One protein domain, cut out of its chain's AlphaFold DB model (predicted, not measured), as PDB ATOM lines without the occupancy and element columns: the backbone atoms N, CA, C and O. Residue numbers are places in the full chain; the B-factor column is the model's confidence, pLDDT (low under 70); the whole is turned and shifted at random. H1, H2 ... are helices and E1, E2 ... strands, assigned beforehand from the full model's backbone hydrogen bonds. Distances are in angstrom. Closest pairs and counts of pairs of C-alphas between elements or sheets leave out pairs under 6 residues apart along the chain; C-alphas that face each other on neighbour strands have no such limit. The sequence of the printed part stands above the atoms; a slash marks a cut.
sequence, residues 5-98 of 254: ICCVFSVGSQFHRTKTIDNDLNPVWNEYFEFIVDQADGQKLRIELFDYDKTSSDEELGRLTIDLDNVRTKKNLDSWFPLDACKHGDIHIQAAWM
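AT A GLANCE: This is residues 5 to 98 of the 254 residues of the protein "C2 domain-containing protein" of Onchocerca flexuosa (UniProt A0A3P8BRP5). A twisted four-stranded sheet, E2-E1-E3-E4, has the hairpin E5-E6 standing over one face, the two sheets only partly face to face; the short helix H1 sits at one end, leading from E4 into E5. The long stretch 18 to 43 runs along the side between E2 and E6 before the chain enters E3. The printed part has 94 residues with six named strands and one named helix, in the order E1 E2 E3 E4 H1 E5 E6; both sheets are antiparallel and the class is mostly strand. The whole is compact, with a radius of gyration of the C-alphas of 13.6 A, and elongated, spanning 40 by 25 by 23 A.

HOW THE PARTS SIT: Start at the inner strands of the large, twisted sheet: E1, residues 5 to 11, and E3, residues 44 to 51, are antiparallel at 161 degrees, with N 8 and O 48 at 2.8 A. On the other side of E1 look for the edge strand E2, residues 14 to 17; these two form a hairpin, with N 9 and O 16 at 2.8 A. The other edge strand is E4, residues 59 to 67, in a hairpin with E3; N 47 and O 64 are 2.8 A apart. Now move to the second sheet, the hairpin of E5, residues 76 to 82, and E6, residues 90 to 96, antiparallel at 166 degrees, with N 81 and O 91 at 2.8 A. E4 and E6 are near each other, while E1 and E6 are apart; the closest C-alphas of E4 and E5 are those of Leu 64 and Pro 82, at 7.6 A. H1, residues 68 to 74, only grazes the large sheet, with its residues 68 to 71; its closest C-alphas to E6 are Val 71 and Ala 96, 7.0 A. Every O i to N i+4 pair in H1 is within hydrogen-bond range.

IN THESE COORDINATES: Find C-alpha 5 at (-3.700, 45.022, 7.102); from there E1 runs 20.5 A to C-alpha 11, and E2 follows with 10.5 A. E3 covers 23.0 A, and E4, the longest strand by residues, runs 24.7 A to C-alpha 67 at (-1.542, 48.233, 30.918). H1 is 9.8 A long, E5 18.4 A, and E6 runs 19.7 A to C-alpha 96 at (4.989, 58.226, 25.752).

THE WHOLE: The two C-alphas farthest apart are those of Thr 55 and Thr 73, at 42.6 A. The printed part has no cut. The link from E2 to E3 is long, with 26 residues. The mean pLDDT of the printed part is 90.6; look for the values under 70 at residues 54 to 56.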
ATOM      1  N   ILE A   5      -3.835  45.005   5.645       92.00
ATOM      2  CA  ILE A   5      -3.700  45.022   7.102       92.00
ATOM      3  C   ILE A   5      -3.955  46.425   7.652       92.00
ATOM      4  O   ILE A   5      -3.418  47.425   7.161       92.00
ATOM      5  N   CYS A   6      -4.747  46.505   8.717       94.31
ATOM      6  CA  CYS A   6      -4.910  47.714   9.520       94.31
ATOM      7  C   CYS A   6      -4.899  47.388  11.019       94.31
ATOM      8  O   CYS A   6      -5.182  46.262  11.421       94.31
ATOM      9  N   CYS A   7      -4.588  48.392  11.839       95.50
ATOM     10  CA  CYS A   7      -4.639  48.296  13.294       95.50
ATOM     11  C   CYS A   7      -5.718  49.228  13.849       95.50
ATOM     12  O   CYS A   7      -5.816  50.389  13.439       95.50
ATOM     13  N   VAL A   8      -6.474  48.743  14.830       96.44
ATOM     14  CA  VAL A   8      -7.398  49.531  15.648       96.44
ATOM     15  C   VAL A   8      -6.819  49.651  17.054       96.44
ATOM     16  O   VAL A   8      -6.545  48.653  17.712       96.44
ATOM     17  N   PHE A   9      -6.633  50.883  17.514       97.31
ATOM     18  CA  PHE A   9      -6.148  51.226  18.843       97.31
ATOM     19  C   PHE A   9      -7.317  51.721  19.690       97.31
ATOM     20  O   PHE A   9      -8.078  52.576  19.233       97.31
ATOM     21  N   SER A  10      -7.441  51.248  20.930       96.69
ATOM     22  CA  SER A  10      -8.486  51.714  21.843       96.69
ATOM     23  C   SER A  10      -8.025  51.912  23.283       96.69
ATOM     24  O   SER A  10      -7.243  51.133  23.832       96.69
ATOM     25  N   VAL A  11      -8.545  52.978  23.899       95.00
ATOM     26  CA  VAL A  11      -8.342  53.340  25.308       95.00
ATOM     27  C   VAL A  11      -9.674  53.836  25.869       95.00
ATOM     28  O   VAL A  11     -10.123  54.948  25.586       95.00
ATOM     29  N   GLY A  12     -10.334  53.007  26.682       91.06
ATOM     30  CA  GLY A  12     -11.693  53.301  27.150       91.06
ATOM     31  C   GLY A  12     -12.677  53.395  25.978       91.06
ATOM     32  O   GLY A  12     -12.864  52.421  25.258       91.06
ATOM     33  N   SER A  13     -13.299  54.561  25.795       89.56
ATOM     34  CA  SER A  13     -14.227  54.857  24.691       89.56
ATOM     35  C   SER A  13     -13.569  55.519  23.471       89.56
ATOM     36  O   SER A  13     -14.264  55.836  22.508       89.56
ATOM     37  N   GLN A  14     -12.256  55.765  23.505       92.75
ATOM     38  CA  GLN A  14     -11.519  56.363  22.391       92.75
ATOM     39  C   GLN A  14     -10.990  55.270  21.470       92.75
ATOM     40  O   GLN A  14     -10.368  54.321  21.948       92.75
ATOM     41  N   PHE A  15     -11.190  55.440  20.163       95.00
ATOM     42  CA  PHE A  15     -10.755  54.506  19.128       95.00
ATOM     43  C   PHE A  15     -10.062  55.264  18.002       95.00
ATOM     44  O   PHE A  15     -10.563  56.290  17.544       95.00
ATOM     45  N   HIS A  16      -8.947  54.726  17.526       95.56
ATOM     46  CA  HIS A  16      -8.240  55.217  16.349       95.56
ATOM     47  C   HIS A  16      -7.879  54.048  15.443       95.56
ATOM     48  O   HIS A  16      -7.594  52.954  15.924       95.56
ATOM     49  N   ARG A  17      -7.878  54.268  14.129       94.62
ATOM     50  CA  ARG A  17      -7.540  53.243  13.136       94.62
ATOM     51  C   ARG A  17      -6.431  53.753  12.229       94.62
ATOM     52  O   ARG A  17      -6.482  54.900  11.782       94.62
ATOM     53  N   THR A  18      -5.443  52.909  11.953       95.00
ATOM     54  CA  THR A  18      -4.402  53.214  10.963       95.00
ATOM     55  C   THR A  18      -4.969  53.190   9.549       95.00
ATOM     56  O   THR A  18      -6.063  52.683   9.284       95.00
ATOM     57  N   LYS A  19      -4.191  53.685   8.592       93.25
ATOM     58  CA  LYS A  19      -4.413  53.350   7.187       93.25
ATOM     59  C   LYS A  19      -4.319  51.837   6.978       93.25
ATOM     60  O   LYS A  19      -3.592  51.135   7.683       93.25
ATOM     61  N   THR A  20      -5.038  51.363   5.972       93.56
ATOM     62  CA  THR A  20      -4.888  50.006   5.452       93.56
ATOM     63  C   THR A  20      -3.667  49.958   4.535       93.56
ATOM     64  O   THR A  20      -3.514  50.839   3.686       93.56
ATOM     65  N   ILE A  21      -2.799  48.965   4.724       93.12
ATOM     66  CA  ILE A  21      -1.658  48.691   3.841       93.12
ATOM     67  C   ILE A  21      -1.924  47.370   3.123       93.12
ATOM     68  O   ILE A  21      -2.094  46.334   3.761       93.12
ATOM     69  N   ASP A  22      -1.956  47.430   1.795       91.50
ATOM     70  CA  ASP A  22      -2.240  46.279   0.945       91.50
ATOM     71  C   ASP A  22      -0.951  45.520   0.593       91.50
ATOM     72  O   ASP A  22       0.074  46.113   0.260       91.50
ATOM     73  N   ASN A  23      -1.048  44.195   0.555       87.75
ATOM     74  CA  ASN A  23      -0.046  43.242   0.077       87.75
ATOM     75  C   ASN A  23       1.294  43.274   0.804       87.75
ATOM     76  O   ASN A  23       2.325  42.969   0.205       87.75
ATOM     77  N   ASP A  24       1.264  43.578   2.097       88.81
ATOM     78  CA  ASP A  24       2.441  43.543   2.952       88.81
ATOM     79  C   ASP A  24       2.121  42.830   4.270       88.81
ATOM     80  O   ASP A  24       1.163  43.176   4.956       88.81
ATOM     81  N   LEU A  25       2.927  41.823   4.611       89.25
ATOM     82  CA  LEU A  25       2.847  41.095   5.883       89.25
ATOM     83  C   LEU A  25       3.687  41.752   6.987       89.25
ATOM     84  O   LEU A  25       3.586  41.353   8.144       89.25
ATOM     85  N   ASN A  26       4.507  42.747   6.642       93.00
ATOM     86  CA  ASN A  26       5.315  43.535   7.571       93.00
ATOM     87  C   ASN A  26       5.002  45.037   7.408       93.00
ATOM     88  O   ASN A  26       5.916  45.836   7.182       93.00
ATOM     89  N   PRO A  27       3.717  45.433   7.489       94.00
ATOM     90  CA  PRO A  27       3.297  46.807   7.253       94.00
ATOM     91  C   PRO A  27       3.982  47.788   8.216       94.00
ATOM     92  O   PRO A  27       4.037  47.576   9.427       94.00
ATOM     93  N   VAL A  28       4.453  48.913   7.673       93.25
ATOM     94  CA  VAL A  28       5.025  50.025   8.445       93.25
ATOM     95  C   VAL A  28       4.134  51.251   8.280       93.25
ATOM     96  O   VAL A  28       4.149  51.912   7.242       93.25
ATOM     97  N   TRP A  29       3.351  51.566   9.312       92.19
ATOM     98  CA  TRP A  29       2.401  52.684   9.260       92.19
ATOM     99  C   TRP A  29       3.031  54.045   9.572       92.19
ATOM    100  O   TRP A  29       2.665  55.034   8.941       92.19
ATOM    101  N   ASN A  30       3.956  54.111  10.540       89.31
ATOM    102  CA  ASN A  30       4.511  55.368  11.076       89.31
ATOM    103  C   ASN A  30       3.423  56.416  11.397       89.31
ATOM    104  O   ASN A  30       3.541  57.609  11.102       89.31
ATOM    105  N   GLU A  31       2.323  55.944  11.985       90.06
ATOM    106  CA  GLU A  31       1.224  56.778  12.464       90.06
ATOM    107  C   GLU A  31       1.254  56.862  13.989       90.06
ATOM    108  O   GLU A  31       1.657  55.917  14.663       90.06
ATOM    109  N   TYR A  32       0.807  57.995  14.528       88.81
ATOM    110  CA  TYR A  32       0.629  58.184  15.961       88.81
ATOM    111  C   TYR A  32      -0.806  58.600  16.262       88.81
ATOM    112  O   TYR A  32      -1.496  59.193  15.424       88.81
ATOM    113  N   PHE A  33      -1.216  58.315  17.492       91.62
ATOM    114  CA  PHE A  33      -2.514  58.673  18.035       91.62
ATOM    115  C   PHE A  33      -2.337  59.224  19.446       91.62
ATOM    116  O   PHE A  33      -1.443  58.802  20.179       91.62
ATOM    117  N   GLU A  34      -3.200  60.157  19.824       91.62
ATOM    118  CA  GLU A  34      -3.233  60.740  21.162       91.62
ATOM    119  C   GLU A  34      -4.502  60.267  21.874       91.62
ATOM    120  O   GLU A  34      -5.595  60.263  21.301       91.62
ATOM    121  N   PHE A  35      -4.340  59.855  23.131       93.62
ATOM    122  CA  PHE A  35      -5.419  59.377  23.985       93.62
ATOM    123  C   PHE A  35      -5.445  60.186  25.273       93.62
ATOM    124  O   PHE A  35      -4.415  60.390  25.918       93.62
ATOM    125  N   ILE A  36      -6.636  60.615  25.671       92.31
ATOM    126  CA  ILE A  36      -6.862  61.266  26.958       92.31
ATOM    127  C   ILE A  36      -7.101  60.182  28.009       92.31
ATOM    128  O   ILE A  36      -7.965  59.325  27.832       92.31
ATOM    129  N   VAL A  37      -6.360  60.231  29.113       90.94
ATOM    130  CA  VAL A  37      -6.474  59.257  30.205       90.94
ATOM    131  C   VAL A  37      -6.829  59.996  31.491       90.94
ATOM    132  O   VAL A  37      -5.982  60.677  32.064       90.94
ATOM    133  N   ASP A  38      -8.086  59.884  31.930       81.56
ATOM    134  CA  ASP A  38      -8.557  60.519  33.172       81.56
ATOM    135  C   ASP A  38      -8.149  59.715  34.421       81.56
ATOM    136  O   ASP A  38      -7.679  60.297  35.398       81.56
ATOM    137  N   GLN A  39      -8.278  58.383  34.382       78.31
ATOM    138  CA  GLN A  39      -7.829  57.475  35.440       78.31
ATOM    139  C   GLN A  39      -7.043  56.320  34.814       78.31
ATOM    140  O   GLN A  39      -7.613  55.467  34.145       78.31
ATOM    141  N   ALA A  40      -5.726  56.310  35.031       77.31
ATOM    142  CA  ALA A  40      -4.842  55.293  34.463       77.31
ATOM    143  C   ALA A  40      -5.068  53.907  35.081       77.31
ATOM    144  O   ALA A  40      -5.006  52.906  34.370       77.31
ATOM    145  N   ASP A  41      -5.353  53.870  36.386       82.00
ATOM    146  CA  ASP A  41      -5.428  52.638  37.165       82.00
ATOM    147  C   ASP A  41      -6.489  51.686  36.588       82.00
ATOM    148  O   ASP A  41      -7.689  51.977  36.579       82.00
ATOM    149  N   GLY A  42      -6.037  50.532  36.096       84.88
ATOM    150  CA  GLY A  42      -6.890  49.508  35.486       84.88
ATOM    151  C   GLY A  42      -7.321  49.784  34.038       84.88
ATOM    152  O   GLY A  42      -7.978  48.929  33.430       84.88
ATOM    153  N   GLN A  43      -6.942  50.926  33.454       91.81
ATOM    154  CA  GLN A  43      -7.190  51.235  32.048       91.81
ATOM    155  C   GLN A  43      -6.088  50.640  31.160       91.81
ATOM    156  O   GLN A  43      -4.915  50.572  31.520       91.81
ATOM    157  N   LYS A  44      -6.471  50.172  29.970       95.06
ATOM    158  CA  LYS A  44      -5.576  49.455  29.056       95.06
ATOM    159  C   LYS A  44      -5.604  50.081  27.671       95.06
ATOM    160  O   LYS A  44      -6.671  50.488  27.208       95.06
ATOM    161  N   LEU A  45      -4.448  50.097  27.018       96.06
ATOM    162  CA  LEU A  45      -4.334  50.274  25.577       96.06
ATOM    163  C   LEU A  45      -4.536  48.913  24.917       96.06
ATOM    164  O   LEU A  45      -3.767  47.984  25.172       96.06
ATOM    165  N   ARG A  46      -5.570  48.788  24.090       97.50
ATOM    166  CA  ARG A  46      -5.809  47.597  23.269       97.50
ATOM    167  C   ARG A  46      -5.483  47.910  21.823       97.50
ATOM    168  O   ARG A  46      -5.797  48.997  21.343       97.50
ATOM    169  N   ILE A  47      -4.852  46.958  21.158       97.75
ATOM    170  CA  ILE A  47      -4.464  47.047  19.758       97.75
ATOM    171  C   ILE A  47      -4.944  45.766  19.096       97.75
ATOM    172  O   ILE A  47      -4.607  44.678  19.555       97.75
ATOM    173  N   GLU A  48      -5.740  45.897  18.050       96.38
ATOM    174  CA  GLU A  48      -6.335  44.779  17.320       96.38
ATOM    175  C   GLU A  48      -5.967  44.922  15.846       96.38
ATOM    176  O   GLU A  48      -6.125  45.999  15.263       96.38
ATOM    177  N   LEU A  49      -5.420  43.861  15.261       95.38
ATOM    178  CA  LEU A  49      -5.007  43.823  13.867       95.38
ATOM    179  C   LEU A  49      -6.071  43.098  13.059       95.38
ATOM    180  O   LEU A  49      -6.540  42.035  13.461       95.38
ATOM    181  N   PHE A  50      -6.397  43.652  11.899       93.44
ATOM    182  CA  PHE A  50      -7.409  43.102  11.011       93.44
ATOM    183  C   PHE A  50      -6.885  42.984   9.585       93.44
ATOM    184  O   PHE A  50      -6.206  43.898   9.103       93.44
ATOM    185  N   ASP A  51      -7.251  41.892   8.915       90.06
ATOM    186  CA  ASP A  51      -7.224  41.797   7.457       90.06
ATOM    187  C   ASP A  51      -8.513  42.426   6.921       90.06
ATOM    188  O   ASP A  51      -9.606  41.878   7.067       90.06
ATOM    189  N   TYR A  52      -8.384  43.637   6.392       83.81
ATOM    190  CA  TYR A  52      -9.486  44.450   5.909       83.81
ATOM    191  C   TYR A  52      -9.864  44.048   4.486       83.81
ATOM    192  O   TYR A  52      -9.245  44.477   3.511       83.81
ATOM    193  N   ASP A  53     -10.948  43.304   4.343       76.88
ATOM    194  CA  ASP A  53     -11.521  43.007   3.038       76.88
ATOM    195  C   ASP A  53     -12.655  43.994   2.736       76.88
ATOM    196  O   ASP A  53     -13.601  44.163   3.498       76.88
ATOM    197  N   LYS A  54     -12.618  44.637   1.564       63.03
ATOM    198  CA  LYS A  54     -13.705  45.532   1.124       63.03
ATOM    199  C   LYS A  54     -15.034  44.800   0.896       63.03
ATOM    200  O   LYS A  54     -16.052  45.463   0.699       63.03
ATOM    201  N   THR A  55     -15.015  43.470   0.829       63.44
ATOM    202  CA  THR A  55     -16.146  42.640   0.393       63.44
ATOM    203  C   THR A  55     -16.640  41.637   1.432       63.44
ATOM    204  O   THR A  55     -17.728  41.084   1.251       63.44
ATOM    205  N   SER A  56     -15.901  41.419   2.518       68.50
ATOM    206  CA  SER A  56     -16.258  40.470   3.574       68.50
ATOM    207  C   SER A  56     -16.038  41.070   4.967       68.50
ATOM    208  O   SER A  56     -15.672  42.234   5.095       68.50
ATOM    209  N   SER A  57     -16.383  40.323   6.018       75.50
ATOM    210  CA  SER A  57     -16.113  40.759   7.390       75.50
ATOM    211  C   SER A  57     -14.614  40.711   7.642       75.50
ATOM    212  O   SER A  57     -14.006  39.675   7.387       75.50
ATOM    213  N   ASP A  58     -14.068  41.779   8.217       81.12
ATOM    214  CA  ASP A  58     -12.674  41.845   8.652       81.12
ATOM    215  C   ASP A  58     -12.311  40.637   9.539       81.12
ATOM    216  O   ASP A  58     -13.033  40.314  10.492       81.12
ATOM    217  N   GLU A  59     -11.196  39.971   9.226       87.19
ATOM    218  CA  GLU A  59     -10.660  38.853  10.014       87.19
ATOM    219  C   GLU A  59      -9.639  39.376  11.034       87.19
ATOM    220  O   GLU A  59      -8.709  40.098  10.673       87.19
ATOM    221  N   GLU A  60      -9.798  39.024  12.316       91.56
ATOM    222  CA  GLU A  60      -8.821  39.371  13.359       91.56
ATOM    223  C   GLU A  60      -7.523  38.577  13.135       91.56
ATOM    224  O   GLU A  60      -7.510  37.348  13.200       91.56
ATOM    225  N   LEU A  61      -6.418  39.286  12.911       92.88
ATOM    226  CA  LEU A  61      -5.090  38.703  12.696       92.88
ATOM    227  C   LEU A  61      -4.306  38.507  13.995       92.88
ATOM    228  O   LEU A  61      -3.356  37.726  14.029       92.88
ATOM    229  N   GLY A  62      -4.674  39.230  15.051       95.62
ATOM    230  CA  GLY A  62      -4.043  39.171  16.363       95.62
ATOM    231  C   GLY A  62      -4.323  40.428  17.178       95.62
ATOM    232  O   GLY A  62      -4.807  41.437  16.659       95.62
ATOM    233  N   ARG A  63      -3.991  40.381  18.468       97.25
ATOM    234  CA  ARG A  63      -4.223  41.502  19.388       97.25
ATOM    235  C   ARG A  63      -3.104  41.675  20.400       97.25
ATOM    236  O   ARG A  63      -2.376  40.741  20.708       97.25
ATOM    237  N   LEU A  64      -3.011  42.867  20.968       97.75
ATOM    238  CA  LEU A  64      -2.110  43.205  22.060       97.75
ATOM    239  C   LEU A  64      -2.854  44.056  23.084       97.75
ATOM    240  O   LEU A  64      -3.628  44.948  22.740       97.75
ATOM    241  N   THR A  65      -2.605  43.799  24.365       97.38
ATOM    242  CA  THR A  65      -3.126  44.622  25.458       97.38
ATOM    243  C   THR A  65      -1.987  45.086  26.358       97.38
ATOM    244  O   THR A  65      -1.278  44.270  26.941       97.38
ATOM    245  N   ILE A  66      -1.845  46.401  26.517       95.31
ATOM    246  CA  ILE A  66      -0.829  47.037  27.360       95.31
ATOM    247  C   ILE A  66      -1.524  47.761  28.513       95.31
ATOM    248  O   ILE A  66      -2.434  48.561  28.301       95.31
ATOM    249  N   ASP A  67      -1.088  47.491  29.741       94.00
ATOM    250  CA  ASP A  67      -1.542  48.233  30.918       94.00
ATOM    251  C   ASP A  67      -1.001  49.671  30.885       94.00
ATOM    252  O   ASP A  67       0.212  49.879  30.749       94.00
ATOM    253  N   LEU A  68      -1.883  50.666  31.000       93.56
ATOM    254  CA  LEU A  68      -1.464  52.066  30.978       93.56
ATOM    255  C   LEU A  68      -0.640  52.443  32.211       93.56
ATOM    256  O   LEU A  68       0.191  53.347  32.111       93.56
ATOM    257  N   ASP A  69      -0.759  51.713  33.323       90.62
ATOM    258  CA  ASP A  69       0.114  51.909  34.480       90.62
ATOM    259  C   ASP A  69       1.574  51.594  34.166       90.62
ATOM    260  O   ASP A  69       2.482  52.286  34.646       90.62
ATOM    261  N   ASN A  70       1.823  50.619  33.288       88.62
ATOM    262  CA  ASN A  70       3.174  50.320  32.829       88.62
ATOM    263  C   ASN A  70       3.735  51.470  31.990       88.62
ATOM    264  O   ASN A  70       4.898  51.834  32.167       88.62
ATOM    265  N   VAL A  71       2.922  52.067  31.116       90.50
ATOM    266  CA  VAL A  71       3.332  53.220  30.297       90.50
ATOM    267  C   VAL A  71       3.581  54.439  31.187       90.50
ATOM    268  O   VAL A  71       4.636  55.067  31.096       90.50
ATOM    269  N   ARG A  72       2.671  54.718  32.129       89.00
ATOM    270  CA  ARG A  72       2.786  55.800  33.118       89.00
ATOM    271  C   ARG A  72       4.038  55.674  33.986       89.00
ATOM    272  O   ARG A  72       4.692  56.681  34.270       89.00
ATOM    273  N   THR A  73       4.381  54.453  34.398       87.56
ATOM    274  CA  THR A  73       5.549  54.176  35.249       87.56
ATOM    275  C   THR A  73       6.851  54.239  34.455       87.56
ATOM    276  O   THR A  73       7.798  54.896  34.888       87.56
ATOM    277  N   LYS A  74       6.899  53.603  33.275       84.69
ATOM    278  CA  LYS A  74       8.090  53.583  32.406       84.69
ATOM    279  C   LYS A  74       8.346  54.915  31.701       84.69
ATOM    280  O   LYS A  74       9.467  55.148  31.257       84.69
ATOM    281  N   LYS A  75       7.337  55.793  31.630       81.56
ATOM    282  CA  LYS A  75       7.322  57.109  30.960       81.56
ATOM    283  C   LYS A  75       7.388  57.036  29.445       81.56
ATOM    284  O   LYS A  75       6.610  57.719  28.793       81.56
ATOM    285  N   ASN A  76       8.265  56.194  28.913       83.62
ATOM    286  CA  ASN A  76       8.364  55.883  27.500       83.62
ATOM    287  C   ASN A  76       8.430  54.364  27.313       83.62
ATOM    288  O   ASN A  76       9.007  53.636  28.126       83.62
ATOM    289  N   LEU A  77       7.830  53.904  26.229       88.94
ATOM    290  CA  LEU A  77       7.830  52.534  25.753       88.94
ATOM    291  C   LEU A  77       8.306  52.563  24.305       88.94
ATOM    292  O   LEU A  77       7.827  53.391  23.538       88.94
ATOM    293  N   ASP A  78       9.232  51.681  23.956       91.50
ATOM    294  CA  ASP A  78       9.731  51.509  22.593       91.50
ATOM    295  C   ASP A  78      10.204  50.063  22.452       91.50
ATOM    296  O   ASP A  78      11.262  49.693  22.974       91.50
ATOM    297  N   SER A  79       9.338  49.184  21.946       93.56
ATOM    298  CA  SER A  79       9.603  47.742  21.919       93.56
ATOM    299  C   SER A  79       8.728  47.004  20.908       93.56
ATOM    300  O   SER A  79       7.623  47.432  20.575       93.56
ATOM    301  N   TRP A  80       9.217  45.840  20.482       96.75
ATOM    302  CA  TRP A  80       8.415  44.814  19.820       96.75
ATOM    303  C   TRP A  80       7.634  44.002  20.851       96.75
ATOM    304  O   TRP A  80       8.173  43.629  21.895       96.75
ATOM    305  N   PHE A  81       6.375  43.719  20.538       96.62
ATOM    306  CA  PHE A  81       5.473  42.922  21.358       96.62
ATOM    307  C   PHE A  81       4.913  41.765  20.537       96.62
ATOM    308  O   PHE A  81       4.399  42.020  19.446       96.62
ATOM    309  N   PRO A  82       4.944  40.530  21.061       97.19
ATOM    310  CA  PRO A  82       4.246  39.426  20.427       97.19
ATOM    311  C   PRO A  82       2.739  39.655  20.491       97.19
ATOM    312  O   PRO A  82       2.212  40.150  21.493       97.19
ATOM    313  N   LEU A  83       2.054  39.295  19.413       97.25
ATOM    314  CA  LEU A  83       0.602  39.337  19.341       97.25
ATOM    315  C   LEU A  83      -0.002  38.085  19.983       97.25
ATOM    316  O   LEU A  83       0.450  36.960  19.770       97.25
ATOM    317  N   ASP A  84      -1.074  38.294  20.735       96.44
ATOM    318  CA  ASP A  84      -1.959  37.240  21.205       96.44
ATOM    319  C   ASP A  84      -2.944  36.839  20.097       96.44
ATOM    320  O   ASP A  84      -3.188  37.577  19.140       96.44
ATOM    321  N   ALA A  85      -3.580  35.677  20.273       92.75
ATOM    322  CA  ALA A  85      -4.609  35.142  19.376       92.75
ATOM    323  C   ALA A  85      -4.153  34.901  17.919       92.75
ATOM    324  O   ALA A  85      -4.992  34.739  17.038       92.75
ATOM    325  N   CYS A  86      -2.845  34.783  17.675       91.06
ATOM    326  CA  CYS A  86      -2.278  34.402  16.382       91.06
ATOM    327  C   CYS A  86      -1.202  33.310  16.538       91.06
ATOM    328  O   CYS A  86      -0.768  32.993  17.647       91.06
ATOM    329  N   LYS A  87      -0.789  32.680  15.428       88.00
ATOM    330  CA  LYS A  87       0.307  31.686  15.445       88.00
ATOM    331  C   LYS A  87       1.680  32.353  15.500       88.00
ATOM    332  O   LYS A  87       2.563  31.868  16.202       88.00
ATOM    333  N   HIS A  88       1.848  33.421  14.724       89.75
ATOM    334  CA  HIS A  88       3.075  34.198  14.588       89.75
ATOM    335  C   HIS A  88       2.700  35.647  14.270       89.75
ATOM    336  O   HIS A  88       1.809  35.871  13.450       89.75
ATOM    337  N   GLY A  89       3.395  36.602  14.878       93.81
ATOM    338  CA  GLY A  89       3.222  38.021  14.600       93.81
ATOM    339  C   GLY A  89       3.702  38.864  15.769       93.81
ATOM    340  O   GLY A  89       3.359  38.587  16.916       93.81
ATOM    341  N   ASP A  90       4.471  39.899  15.462       96.62
ATOM    342  CA  ASP A  90       4.941  40.885  16.426       96.62
ATOM    343  C   ASP A  90       4.538  42.280  15.939       96.62
ATOM    344  O   ASP A  90       4.465  42.536  14.735       96.62
ATOM    345  N   ILE A  91       4.303  43.200  16.871       96.56
ATOM    346  CA  ILE A  91       4.032  44.608  16.577       96.56
ATOM    347  C   ILE A  91       5.009  45.507  17.330       96.56
ATOM    348  O   ILE A  91       5.235  45.349  18.530       96.56
ATOM    349  N   HIS A  92       5.593  46.470  16.622       95.88
ATOM    350  CA  HIS A  92       6.442  47.491  17.219       95.88
ATOM    351  C   HIS A  92       5.599  48.666  17.707       95.88
ATOM    352  O   HIS A  92       4.881  49.272  16.912       95.88
ATOM    353  N   ILE A  93       5.700  49.007  18.993       94.19
ATOM    354  CA  ILE A  93       4.941  50.108  19.594       94.19
ATOM    355  C   ILE A  93       5.874  51.061  20.326       94.19
ATOM    356  O   ILE A  93       6.617  50.670  21.229       94.19
ATOM    357  N   GLN A  94       5.734  52.337  19.974       91.19
ATOM    358  CA  GLN A  94       6.270  53.462  20.720       91.19
ATOM    359  C   GLN A  94       5.136  54.203  21.427       91.19
ATOM    360  O   GLN A  94       4.144  54.570  20.799       91.19
ATOM    361  N   ALA A  95       5.279  54.441  22.729       91.06
ATOM    362  CA  ALA A  95       4.306  55.190  23.519       91.06
ATOM    363  C   ALA A  95       5.006  56.075  24.551       91.06
ATOM    364  O   ALA A  95       5.962  55.648  25.194       91.06
ATOM    365  N   ALA A  96       4.498  57.288  24.749       88.88
ATOM    366  CA  ALA A  96       4.989  58.226  25.752       88.88
ATOM    367  C   ALA A  96       3.834  58.681  26.647       88.88
ATOM    368  O   ALA A  96       2.738  58.978  26.166       88.88
ATOM    369  N   TRP A  97       4.077  58.738  27.956       90.69
ATOM    370  CA  TRP A  97       3.120  59.284  28.910       90.69
ATOM    371  C   TRP A  97       3.302  60.798  29.034       90.69
ATOM    372  O   TRP A  97       4.334  61.271  29.519       90.69
ATOM    373  N   MET A  98       2.273  61.549  28.644       89.44
ATOM    374  CA  MET A  98       2.265  63.008  28.729       89.44
ATOM    375  C   MET A  98       1.593  63.464  30.026       89.44
ATOM    376  O   MET A  98       0.466  63.085  30.337       89.44
TER     377      MET A  98